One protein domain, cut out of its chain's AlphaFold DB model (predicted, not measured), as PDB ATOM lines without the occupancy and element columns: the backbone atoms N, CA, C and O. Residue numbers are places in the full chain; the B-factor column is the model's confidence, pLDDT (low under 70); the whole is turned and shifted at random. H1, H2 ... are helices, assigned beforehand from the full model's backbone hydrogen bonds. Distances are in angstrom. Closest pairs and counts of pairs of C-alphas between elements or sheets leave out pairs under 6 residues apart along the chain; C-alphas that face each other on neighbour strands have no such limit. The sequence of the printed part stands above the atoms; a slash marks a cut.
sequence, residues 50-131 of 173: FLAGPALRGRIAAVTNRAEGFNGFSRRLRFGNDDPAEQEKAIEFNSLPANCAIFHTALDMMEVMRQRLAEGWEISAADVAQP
ATOM      1  N   PHE A  50      23.219 -12.123 -45.166       89.06
ATOM      2  CA  PHE A  50      24.263 -11.250 -45.698       89.06
ATOM      3  C   PHE A  50      23.786 -10.492 -46.946       89.06
ATOM      4  O   PHE A  50      23.953  -9.278 -47.032       89.06
ATOM      5  N   LEU A  51      23.135 -11.170 -47.894       91.12
ATOM      6  CA  LEU A  51      22.600 -10.554 -49.114       91.12
ATOM      7  C   LEU A  51      21.400  -9.636 -48.831       91.12
ATOM      8  O   LEU A  51      21.290  -8.572 -49.437       91.12
ATOM      9  N   ALA A  52      20.547  -9.982 -47.867       90.31
ATOM     10  CA  ALA A  52      19.372  -9.189 -47.512       90.31
ATOM     11  C   ALA A  52      19.706  -7.929 -46.691       90.31
ATOM     12  O   ALA A  52      19.022  -6.918 -46.815       90.31
ATOM     13  N   GLY A  53      20.744  -7.962 -45.848       91.69
ATOM     14  CA  GLY A  53      21.031  -6.885 -44.895       91.69
ATOM     15  C   GLY A  53      22.243  -6.021 -45.266       91.69
ATOM     16  O   GLY A  53      23.363  -6.429 -44.951       91.69
ATOM     17  N   PRO A  54      22.083  -4.799 -45.819       91.50
ATOM     18  CA  PRO A  54      23.216  -3.902 -46.087       91.50
ATOM     19  C   PRO A  54      23.990  -3.527 -44.814       91.50
ATOM     20  O   PRO A  54      25.219  -3.516 -44.822       91.50
ATOM     21  N   ALA A  55      23.296  -3.330 -43.689       89.81
ATOM     22  CA  ALA A  55      23.931  -3.072 -42.397       89.81
ATOM     23  C   ALA A  55      24.801  -4.251 -41.916       89.81
ATOM     24  O   ALA A  55      25.875  -4.049 -41.349       89.81
ATOM     25  N   LEU A  56      24.368  -5.495 -42.162       88.88
ATOM     26  CA  LEU A  56      25.148  -6.684 -41.817       88.88
ATOM     27  C   LEU A  56      26.406  -6.788 -42.689       88.88
ATOM     28  O   LEU A  56      27.480  -7.075 -42.159       88.88
ATOM     29  N   ARG A  57      26.297  -6.492 -43.992       91.88
ATOM     30  CA  ARG A  57      27.460  -6.439 -44.891       91.88
ATOM     31  C   ARG A  57      28.463  -5.385 -44.460       91.88
ATOM     32  O   ARG A  57      29.637  -5.709 -44.353       91.88
ATOM     33  N   GLY A  58      28.003  -4.170 -44.158       89.50
ATOM     34  CA  GLY A  58      28.873  -3.086 -43.697       89.50
ATOM     35  C   GLY A  58      29.640  -3.462 -42.429       89.50
ATOM     36  O   GLY A  58      30.848  -3.270 -42.354       89.50
ATOM     37  N   ARG A  59      28.970  -4.097 -41.461       88.00
ATOM     38  CA  ARG A  59      29.616  -4.582 -40.230       88.00
ATOM     39  C   ARG A  59      30.644  -5.680 -40.494       88.00
ATOM     40  O   ARG A  59      31.719  -5.645 -39.906       88.00
ATOM     41  N   ILE A  60      30.315  -6.652 -41.347       88.81
ATOM     42  CA  ILE A  60      31.243  -7.731 -41.704       88.81
ATOM     43  C   ILE A  60      32.450  -7.154 -42.440       88.81
ATOM     44  O   ILE A  60      33.569  -7.434 -42.035       88.81
ATOM     45  N   ALA A  61      32.237  -6.291 -43.435       87.19
ATOM     46  CA  ALA A  61      33.310  -5.624 -44.162       87.19
ATOM     47  C   ALA A  61      34.207  -4.802 -43.224       87.19
ATOM     48  O   ALA A  61      35.420  -4.938 -43.283       87.19
ATOM     49  N   ALA A  62      33.643  -4.028 -42.293       85.75
ATOM     50  CA  ALA A  62      34.434  -3.247 -41.339       85.75
ATOM     51  C   ALA A  62      35.330  -4.125 -40.444       85.75
ATOM     52  O   ALA A  62      36.493  -3.798 -40.206       85.75
ATOM     53  N   VAL A  63      34.804  -5.252 -39.952       86.44
ATOM     54  CA  VAL A  63      35.576  -6.194 -39.124       86.44
ATOM     55  C   VAL A  63      36.626  -6.929 -39.959       86.44
ATOM     56  O   VAL A  63      37.769  -7.056 -39.519       86.44
ATOM     57  N   THR A  64      36.259  -7.383 -41.156       87.44
ATOM     58  CA  THR A  64      37.157  -8.094 -42.069       87.44
ATOM     59  C   THR A  64      38.291  -7.190 -42.543       87.44
ATOM     60  O   THR A  64      39.443  -7.573 -42.389       87.44
ATOM     61  N   ASN A  65      38.002  -5.962 -42.981       88.81
ATOM     62  CA  ASN A  65      39.014  -4.994 -43.417       88.81
ATOM     63  C   ASN A  65      40.045  -4.712 -42.316       88.81
ATOM     64  O   ASN A  65      41.238  -4.601 -42.591       88.81
ATOM     65  N   ARG A  66      39.614  -4.637 -41.047       86.38
ATOM     66  CA  ARG A  66      40.533  -4.467 -39.912       86.38
ATOM     67  C   ARG A  66      41.437  -5.687 -39.724       86.38
ATOM     68  O   ARG A  66      42.635  -5.528 -39.502       86.38
ATOM     69  N   ALA A  67      40.876  -6.893 -39.804       86.12
ATOM     70  CA  ALA A  67      41.644  -8.129 -39.677       86.12
ATOM     71  C   ALA A  67      42.624  -8.315 -40.848       86.12
ATOM     72  O   ALA A  67      43.771  -8.698 -40.636       86.12
ATOM     73  N   GLU A  68      42.204  -8.002 -42.073       87.81
ATOM     74  CA  GLU A  68      43.046  -8.039 -43.271       87.81
ATOM     75  C   GLU A  68      44.176  -7.012 -43.201       87.81
ATOM     76  O   GLU A  68      45.329  -7.365 -43.452       87.81
ATOM     77  N   GLY A  69      43.877  -5.782 -42.769       85.94
ATOM     78  CA  GLY A  69      44.883  -4.746 -42.531       85.94
ATOM     79  C   GLY A  69      45.941  -5.191 -41.522       85.94
ATOM     80  O   GLY A  69      47.135  -5.087 -41.794       85.94
ATOM     81  N   PHE A  70      45.521  -5.779 -40.398       86.94
ATOM     82  CA  PHE A  70      46.442  -6.318 -39.394       86.94
ATOM     83  C   PHE A  70      47.277  -7.497 -39.923       86.94
ATOM     84  O   PHE A  70      48.482  -7.575 -39.678       86.94
ATOM     85  N   ASN A  71      46.667  -8.415 -40.676       86.56
ATOM     86  CA  ASN A  71      47.370  -9.558 -41.263       86.56
ATOM     87  C   ASN A  71      48.410  -9.117 -42.305       86.56
ATOM     88  O   ASN A  71      49.500  -9.685 -42.371       86.56
ATOM     89  N   GLY A  72      48.095  -8.100 -43.111       86.56
ATOM     90  CA  GLY A  72      49.050  -7.484 -44.031       86.56
ATOM     91  C   GLY A  72      50.193  -6.782 -43.292       86.56
ATOM     92  O   GLY A  72      51.362  -6.975 -43.626       86.56
ATOM     93  N   PHE A  73      49.858  -6.027 -42.246       86.88
ATOM     94  CA  PHE A  73      50.809  -5.296 -41.411       86.88
ATOM     95  C   PHE A  73      51.809  -6.221 -40.704       86.88
ATOM     96  O   PHE A  73      53.019  -6.101 -40.894       86.88
ATOM     97  N   SER A  74      51.305  -7.198 -39.949       85.44
ATOM     98  CA  SER A  74      52.119  -8.209 -39.264       85.44
ATOM     99  C   SER A  74      52.981  -8.998 -40.244       85.44
ATOM    100  O   SER A  74      54.167  -9.196 -40.004       85.44
ATOM    101  N   ARG A  75      52.453  -9.399 -41.408       83.31
ATOM    102  CA  ARG A  75      53.269 -10.069 -42.434       83.31
ATOM    103  C   ARG A  75      54.466  -9.220 -42.862       83.31
ATOM    104  O   ARG A  75      55.555  -9.763 -43.015       83.31
ATOM    105  N   ARG A  76      54.287  -7.907 -43.035       81.69
ATOM    106  CA  ARG A  76      55.388  -7.004 -43.405       81.69
ATOM    107  C   ARG A  76      56.454  -6.931 -42.312       81.69
ATOM    108  O   ARG A  76      57.637  -6.912 -42.645       81.69
ATOM    109  N   LEU A  77      56.048  -6.917 -41.043       80.50
ATOM    110  CA  LEU A  77      56.943  -6.843 -39.881       80.50
ATOM    111  C   LEU A  77      57.574  -8.179 -39.476       80.50
ATOM    112  O   LEU A  77      58.457  -8.192 -38.623       80.50
ATOM    113  N   ARG A  78      57.156  -9.294 -40.083       77.50
ATOM    114  CA  ARG A  78      57.693 -10.610 -39.746       77.50
ATOM    115  C   ARG A  78      59.195 -10.680 -40.030       77.50
ATOM    116  O   ARG A  78      59.636 -10.419 -41.153       77.50
ATOM    117  N   PHE A  79      59.942 -11.128 -39.027       67.44
ATOM    118  CA  PHE A  79      61.319 -11.598 -39.155       67.44
ATOM    119  C   PHE A  79      61.312 -13.131 -39.278       67.44
ATOM    120  O   PHE A  79      60.544 -13.793 -38.582       67.44
ATOM    121  N   GLY A  80      62.126 -13.693 -40.176       67.00
ATOM    122  CA  GLY A  80      62.243 -15.146 -40.379       67.00
ATOM    123  C   GLY A  80      61.669 -15.678 -41.701       67.00
ATOM    124  O   GLY A  80      60.877 -15.016 -42.380       67.00
ATOM    125  N   ASN A  81      62.110 -16.889 -42.058       65.69
ATOM    126  CA  ASN A  81      61.783 -17.597 -43.301       65.69
ATOM    127  C   ASN A  81      60.519 -18.470 -43.149       65.69
ATOM    128  O   ASN A  81      60.089 -18.765 -42.037       65.69
ATOM    129  N   ASP A  82      59.907 -18.888 -44.261       68.00
ATOM    130  CA  ASP A  82      58.665 -19.689 -44.287       68.00
ATOM    131  C   ASP A  82      58.878 -21.190 -43.992       68.00
ATOM    132  O   ASP A  82      58.347 -22.047 -44.699       68.00
ATOM    133  N   ASP A  83      59.633 -21.534 -42.946       74.12
ATOM    134  CA  ASP A  83      59.814 -22.935 -42.548       74.12
ATOM    135  C   ASP A  83      58.538 -23.479 -41.857       74.12
ATOM    136  O   ASP A  83      58.118 -22.926 -40.833       74.12
ATOM    137  N   PRO A  84      57.893 -24.549 -42.376       68.06
ATOM    138  CA  PRO A  84      56.677 -25.127 -41.798       68.06
ATOM    139  C   PRO A  84      56.795 -25.515 -40.321       68.06
ATOM    140  O   PRO A  84      55.799 -25.438 -39.600       68.06
ATOM    141  N   ALA A  85      57.986 -25.911 -39.862       72.56
ATOM    142  CA  ALA A  85      58.213 -26.295 -38.469       72.56
ATOM    143  C   ALA A  85      58.172 -25.093 -37.507       72.56
ATOM    144  O   ALA A  85      57.854 -25.242 -36.324       72.56
ATOM    145  N   GLU A  86      58.448 -23.891 -38.015       67.75
ATOM    146  CA  GLU A  86      58.512 -22.655 -37.235       67.75
ATOM    147  C   GLU A  86      57.292 -21.747 -37.441       67.75
ATOM    148  O   GLU A  86      57.135 -20.770 -36.716       67.75
ATOM    149  N   GLN A  87      56.378 -22.077 -38.364       64.44
ATOM    150  CA  GLN A  87      55.223 -21.233 -38.700       64.44
ATOM    151  C   GLN A  87      54.309 -20.915 -37.506       64.44
ATOM    152  O   GLN A  87      53.887 -19.767 -37.368       64.44
ATOM    153  N   GLU A  88      53.999 -21.879 -36.629       67.12
ATOM    154  CA  GLU A  88      53.134 -21.600 -35.466       67.12
ATOM    155  C   GLU A  88      53.815 -20.632 -34.487       67.12
ATOM    156  O   GLU A  88      53.184 -19.681 -34.024       67.12
ATOM    157  N   LYS A  89      55.126 -20.803 -34.260       67.06
ATOM    158  CA  LYS A  89      55.926 -19.879 -33.446       67.06
ATOM    159  C   LYS A  89      56.001 -18.511 -34.115       67.06
ATOM    160  O   LYS A  89      55.736 -17.504 -33.472       67.06
ATOM    161  N   ALA A  90      56.279 -18.462 -35.413       65.19
ATOM    162  CA  ALA A  90      56.372 -17.222 -36.168       65.19
ATOM    163  C   ALA A  90      55.061 -16.421 -36.131       65.19
ATOM    164  O   ALA A  90      55.108 -15.202 -36.037       65.19
ATOM    165  N   ILE A  91      53.889 -17.065 -36.158       68.81
ATOM    166  CA  ILE A  91      52.594 -16.374 -36.031       68.81
ATOM    167  C   ILE A  91      52.421 -15.774 -34.628       68.81
ATOM    168  O   ILE A  91      52.006 -14.620 -34.500       68.81
ATOM    169  N   GLU A  92      52.742 -16.535 -33.583       71.00
ATOM    170  CA  GLU A  92      52.602 -16.084 -32.197       71.00
ATOM    171  C   GLU A  92      53.583 -14.945 -31.878       71.00
ATOM    172  O   GLU A  92      53.168 -13.882 -31.409       71.00
ATOM    173  N   PHE A  93      54.852 -15.104 -32.263       69.56
ATOM    174  CA  PHE A  93      55.898 -14.105 -32.058       69.56
ATOM    175  C   PHE A  93      55.725 -12.856 -32.916       69.56
ATOM    176  O   PHE A  93      56.077 -11.781 -32.454       69.56
ATOM    177  N   ASN A  94      55.160 -12.949 -34.120       78.75
ATOM    178  CA  ASN A  94      54.943 -11.785 -34.986       78.75
ATOM    179  C   ASN A  94      53.798 -10.881 -34.499       78.75
ATOM    180  O   ASN A  94      53.760  -9.687 -34.790       78.75
ATOM    181  N   SER A  95      52.865 -11.423 -33.713       80.50
ATOM    182  CA  SER A  95      51.755 -10.625 -33.187       80.50
ATOM    183  C   SER A  95      52.212  -9.537 -32.205       80.50
ATOM    184  O   SER A  95      51.674  -8.432 -32.222       80.50
ATOM    185  N   LEU A  96      53.237  -9.813 -31.393       84.69
ATOM    186  CA  LEU A  96      53.777  -8.884 -30.398       84.69
ATOM    187  C   LEU A  96      54.421  -7.623 -31.008       84.69
ATOM    188  O   LEU A  96      53.921  -6.535 -30.720       84.69
ATOM    189  N   PRO A  97      55.451  -7.707 -31.877       84.44
ATOM    190  CA  PRO A  97      56.071  -6.529 -32.477       84.44
ATOM    191  C   PRO A  97      55.076  -5.753 -33.343       84.44
ATOM    192  O   PRO A  97      55.119  -4.525 -33.370       84.44
ATOM    193  N   ALA A  98      54.128  -6.440 -33.990       87.06
ATOM    194  CA  ALA A  98      53.055  -5.781 -34.720       87.06
ATOM    195  C   ALA A  98      52.150  -4.948 -33.797       87.06
ATOM    196  O   ALA A  98      51.870  -3.786 -34.086       87.06
ATOM    197  N   ASN A  99      51.726  -5.502 -32.661       89.25
ATOM    198  CA  ASN A  99      50.918  -4.768 -31.690       89.25
ATOM    199  C   ASN A  99      51.684  -3.584 -31.079       89.25
ATOM    200  O   ASN A  99      51.110  -2.505 -30.947       89.25
ATOM    201  N   CYS A 100      52.972  -3.752 -30.764       88.88
ATOM    202  CA  CYS A 100      53.823  -2.666 -30.271       88.88
ATOM    203  C   CYS A 100      53.962  -1.534 -31.300       88.88
ATOM    204  O   CYS A 100      53.780  -0.368 -30.955       88.88
ATOM    205  N   ALA A 101      54.215  -1.862 -32.570       88.25
ATOM    206  CA  ALA A 101      54.342  -0.867 -33.634       88.25
ATOM    207  C   ALA A 101      53.025  -0.112 -33.894       88.25
ATOM    208  O   ALA A 101      53.035   1.105 -34.094       88.25
ATOM    209  N   ILE A 102      51.885  -0.812 -33.849       90.06
ATOM    210  CA  ILE A 102      50.552  -0.196 -33.943       90.06
ATOM    211  C   ILE A 102      50.307   0.745 -32.765       90.06
ATOM    212  O   ILE A 102      49.795   1.844 -32.964       90.06
ATOM    213  N   PHE A 103      50.668   0.324 -31.551       90.44
ATOM    214  CA  PHE A 103      50.504   1.139 -30.352       90.44
ATOM    215  C   PHE A 103      51.336   2.422 -30.429       90.44
ATOM    216  O   PHE A 103      50.789   3.500 -30.221       90.44
ATOM    217  N   HIS A 104      52.610   2.323 -30.818       89.50
ATOM    218  CA  HIS A 104      53.470   3.495 -30.992       89.50
ATOM    219  C   HIS A 104      52.927   4.442 -32.068       89.50
ATOM    220  O   HIS A 104      52.771   5.631 -31.823       89.50
ATOM    221  N   THR A 105      52.518   3.900 -33.222       89.69
ATOM    222  CA  THR A 105      51.913   4.702 -34.299       89.69
ATOM    223  C   THR A 105      50.641   5.413 -33.821       89.69
ATOM    224  O   THR A 105      50.406   6.566 -34.168       89.69
ATOM    225  N   ALA A 106      49.813   4.750 -33.008       90.94
ATOM    226  CA  ALA A 106      48.611   5.363 -32.451       90.94
ATOM    227  C   ALA A 106      48.937   6.485 -31.452       90.94
ATOM    228  O   ALA A 106      48.255   7.508 -31.466       90.94
ATOM    229  N   LEU A 107      49.972   6.324 -30.618       92.00
ATOM    230  CA  LEU A 107      50.453   7.388 -29.733       92.00
ATOM    231  C   LEU A 107      50.943   8.597 -30.533       92.00
ATOM    232  O   LEU A 107      50.503   9.711 -30.258       92.00
ATOM    233  N   ASP A 108      51.766   8.374 -31.559       90.69
ATOM    234  CA  ASP A 108      52.291   9.444 -32.413       90.69
ATOM    235  C   ASP A 108      51.155  10.204 -33.113       90.69
ATOM    236  O   ASP A 108      51.125  11.434 -33.135       90.69
ATOM    237  N   MET A 109      50.162   9.478 -33.635       90.50
ATOM    238  CA  MET A 109      48.972  10.077 -34.241       90.50
ATOM    239  C   MET A 109      48.177  10.924 -33.242       90.50
ATOM    240  O   MET A 109      47.763  12.033 -33.580       90.50
ATOM    241  N   MET A 110      47.960  10.423 -32.021       91.06
ATOM    242  CA  MET A 110      47.257  11.174 -30.977       91.06
ATOM    243  C   MET A 110      48.034  12.416 -30.548       91.06
ATOM    244  O   MET A 110      47.426  13.459 -30.318       91.06
ATOM    245  N   GLU A 111      49.360  12.329 -30.474       93.44
ATOM    246  CA  GLU A 111      50.204  13.464 -30.125       93.44
ATOM    247  C   GLU A 111      50.114  14.571 -31.178       93.44
ATOM    248  O   GLU A 111      49.857  15.726 -30.838       93.44
ATOM    249  N   VAL A 112      50.204  14.217 -32.463       91.31
ATOM    250  CA  VAL A 112      50.020  15.176 -33.564       91.31
ATOM    251  C   VAL A 112      48.621  15.799 -33.523       91.31
ATOM    252  O   VAL A 112      48.483  17.011 -33.676       91.31
ATOM    253  N   MET A 113      47.571  15.008 -33.273       91.19
ATOM    254  CA  MET A 113      46.206  15.535 -33.135       91.19
ATOM    255  C   MET A 113      46.084  16.507 -31.955       91.19
ATOM    256  O   MET A 113      45.461  17.560 -32.084       91.19
ATOM    257  N   ARG A 114      46.705  16.188 -30.815       91.25
ATOM    258  CA  ARG A 114      46.711  17.040 -29.619       91.25
ATOM    259  C   ARG A 114      47.416  18.369 -29.874       91.25
ATOM    260  O   ARG A 114      46.906  19.409 -29.465       91.25
ATOM    261  N   GLN A 115      48.543  18.343 -30.580       93.88
ATOM    262  CA  GLN A 115      49.263  19.551 -30.991       93.88
ATOM    263  C   GLN A 115      48.402  20.432 -31.905       93.88
ATOM    264  O   GLN A 115      48.292  21.632 -31.667       93.88
ATOM    265  N   ARG A 116      47.702  19.844 -32.885       92.44
ATOM    266  CA  ARG A 116      46.784  20.597 -33.760       92.44
ATOM    267  C   ARG A 116      45.611  21.209 -33.002       92.44
ATOM    268  O   ARG A 116      45.251  22.352 -33.264       92.44
ATOM    269  N   LEU A 117      45.058  20.500 -32.022       91.75
ATOM    270  CA  LEU A 117      44.009  21.060 -31.174       91.75
ATOM    271  C   LEU A 117      44.526  22.243 -30.335       91.75
ATOM    272  O   LEU A 117      43.826  23.242 -30.191       91.75
ATOM    273  N   ALA A 118      45.759  22.163 -29.820       92.44
ATOM    274  CA  ALA A 118      46.392  23.248 -29.066       92.44
ATOM    275  C   ALA A 118      46.676  24.494 -29.926       92.44
ATOM    276  O   ALA A 118      46.613  25.616 -29.430       92.44
ATOM    277  N   GLU A 119      46.936  24.307 -31.219       93.88
ATOM    278  CA  GLU A 119      47.057  25.383 -32.211       93.88
ATOM    279  C   GLU A 119      45.700  26.008 -32.609       93.88
ATOM    280  O   GLU A 119      45.671  26.967 -33.378       93.88
ATOM    281  N   GLY A 120      44.577  25.491 -32.090       92.81
ATOM    282  CA  GLY A 120      43.231  26.022 -32.325       92.81
ATOM    283  C   GLY A 120      42.491  25.413 -33.522       92.81
ATOM    284  O   GLY A 120      41.482  25.970 -33.949       92.81
ATOM    285  N   TRP A 121      42.962  24.289 -34.072       90.56
ATOM    286  CA  TRP A 121      42.269  23.595 -35.161       90.56
ATOM    287  C   TRP A 121      41.081  22.776 -34.641       90.56
ATOM    288  O   TRP A 121      41.212  22.016 -33.681       90.56
ATOM    289  N   GLU A 122      39.936  22.861 -35.321       88.75
ATOM    290  CA  GLU A 122      38.799  21.969 -35.070       88.75
ATOM    291  C   GLU A 122      39.009  20.628 -35.786       88.75
ATOM    292  O   GLU A 122      39.158  20.580 -37.006       88.75
ATOM    293  N   ILE A 123      39.018  19.525 -35.029       86.12
ATOM    294  CA  ILE A 123      39.166  18.163 -35.560       86.12
ATOM    295  C   ILE A 123      37.809  17.453 -35.475       86.12
ATOM    296  O   ILE A 123      37.284  17.237 -34.381       86.12
ATOM    297  N   SER A 124      37.243  17.055 -36.618       90.00
ATOM    298  CA  SER A 124      35.991  16.293 -36.680       90.00
ATOM    299  C   SER A 124      36.228  14.793 -36.484       90.00
ATOM    300  O   SER A 124      37.294  14.251 -36.781       90.00
ATOM    301  N   ALA A 125      35.192  14.060 -36.064       85.94
ATOM    302  CA  ALA A 125      35.235  12.597 -35.987       85.94
ATOM    303  C   ALA A 125      35.533  11.939 -37.350       85.94
ATOM    304  O   ALA A 125      36.111  10.852 -37.401       85.94
ATOM    305  N   ALA A 126      35.157  12.598 -38.453       86.69
ATOM    306  CA  ALA A 126      35.484  12.144 -39.802       86.69
ATOM    307  C   ALA A 126      36.994  12.206 -40.087       86.69
ATOM    308  O   ALA A 126      37.501  11.321 -40.773       86.69
ATOM    309  N   ASP A 127      37.700  13.187 -39.519       84.94
ATOM    310  CA  ASP A 127      39.142  13.386 -39.701       84.94
ATOM    311  C   ASP A 127      39.937  12.354 -38.897       84.94
ATOM    312  O   ASP A 127      40.897  11.770 -39.397       84.94
ATOM    313  N   VAL A 128      39.472  12.037 -37.684       85.00
ATOM    314  CA  VAL A 128      40.056  10.980 -36.835       85.00
ATOM    315  C   VAL A 128      39.873   9.587 -37.451       85.00
ATOM    316  O   VAL A 128      40.683   8.693 -37.211       85.00
ATOM    317  N   ALA A 129      38.832   9.383 -38.263       84.75
ATOM    318  CA  ALA A 129      38.556   8.102 -38.908       84.75
ATOM    319  C   ALA A 129      39.417   7.825 -40.156       84.75
ATOM    320  O   ALA A 129      39.473   6.675 -40.594       84.75
ATOM    321  N   GLN A 130      40.066   8.843 -40.736       81.94
ATOM    322  CA  GLN A 130      40.892   8.690 -41.941       81.94
ATOM    323  C   GLN A 130      42.194   7.915 -41.698       81.94
ATOM    324  O   GLN A 130      42.484   6.981 -42.454       81.94
ATOM    325  N   PRO A 131      43.021   8.267 -40.697       81.81
ATOM    326  CA  PRO A 131      44.304   7.611 -40.542       81.81
ATOM    327  C   PRO A 131      44.133   6.221 -39.917       81.81
ATOM    328  O   PRO A 131      43.470   6.040 -38.894       81.81
TER     329      PRO A 131
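What this domain is: This is residues 50 to 131 of the 173 residues of the protein "DDE_Tnp_Tn3 domain-containing protein" of Desertiactinospora gelatinilytica (UniProt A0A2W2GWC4). A long, straight helix, H2, makes the base of a flat, open frame, and a second long helix, H1, rises from it like an arm, meeting it with its last turns, residues 73 to 77. Beyond the end of H2 the chain folds back on the same side of H2 as H1, and the four-residue helix H3 lies there without touching either long helix, with an open gap between the parts. The printed part has 82 residues with three named helices, in the order H1, H2, H3, and no named strand; the class is all helix. The whole is only just extended, close to loose, with a radius of gyration of the C-alphas of 17.8 A, and the C-alphas span 54 by 41 by 13 A.

How they stand to each other: The longest helix is H2, residues 87 to 118. H1, residues 54 to 77, touches H2, with 8 pairs of C-alphas within 8 A. H1 touches H2 with residues 73 to 77 alone, and H2 touches H1 with residues 94 to 98 alone. The closest C-alphas of the two are those of Ser 74 and Ala 98, 5.2 A apart. Their lines stand at 73 degrees, only just about perpendicular, and their centres are 16.5 A apart. H3, residues 125 to 128, is apart from H1 and from H2. In H1 every O i to N i+4 pair is within hydrogen-bond range, and in H2 26 of 28 are; H3 is too short for such a pair, and its 1 pair of O i to N i+3 is not within range.

Where its parts are: H2 runs from Gln 87, with its C-alpha at (55.223, -21.233, -38.700), to Ala 118, with its C-alpha at (46.392, 23.248, -29.066), a length of 46.4 A. H1 begins at Pro 54, with its C-alpha at (23.216, -3.902, -46.087), and ends at Leu 77, 34.4 A from first to last C-alpha. H3 runs from Ala 125 to Val 128, where C-alpha 128 is at (40.056, 10.980, -36.835), and measures 5.2 A.

The domain as a whole: The two C-alphas farthest apart are those of Ala 85 and Gly 120, at 54.8 A. The printed part runs from residue 50 to residue 131 and has no cut. The link from H1 to H2 has 9 residues and the link from H2 to H3 has 6; both are short, and no link is long. Residues 51 to 57, of which 54 to 57 belong to H1, stand free, as do residues 61 to 69 of H1. Residues 83 to 89, of which 87 to 89 belong to H2, and residues 115 to 120, of which 115 to 118 belong to H2, stand free too. The mean pLDDT of the printed part is 84.4, and 12 residues are under 70: residues 79 to 82, residue 84, residues 86 to 91 and residue 93.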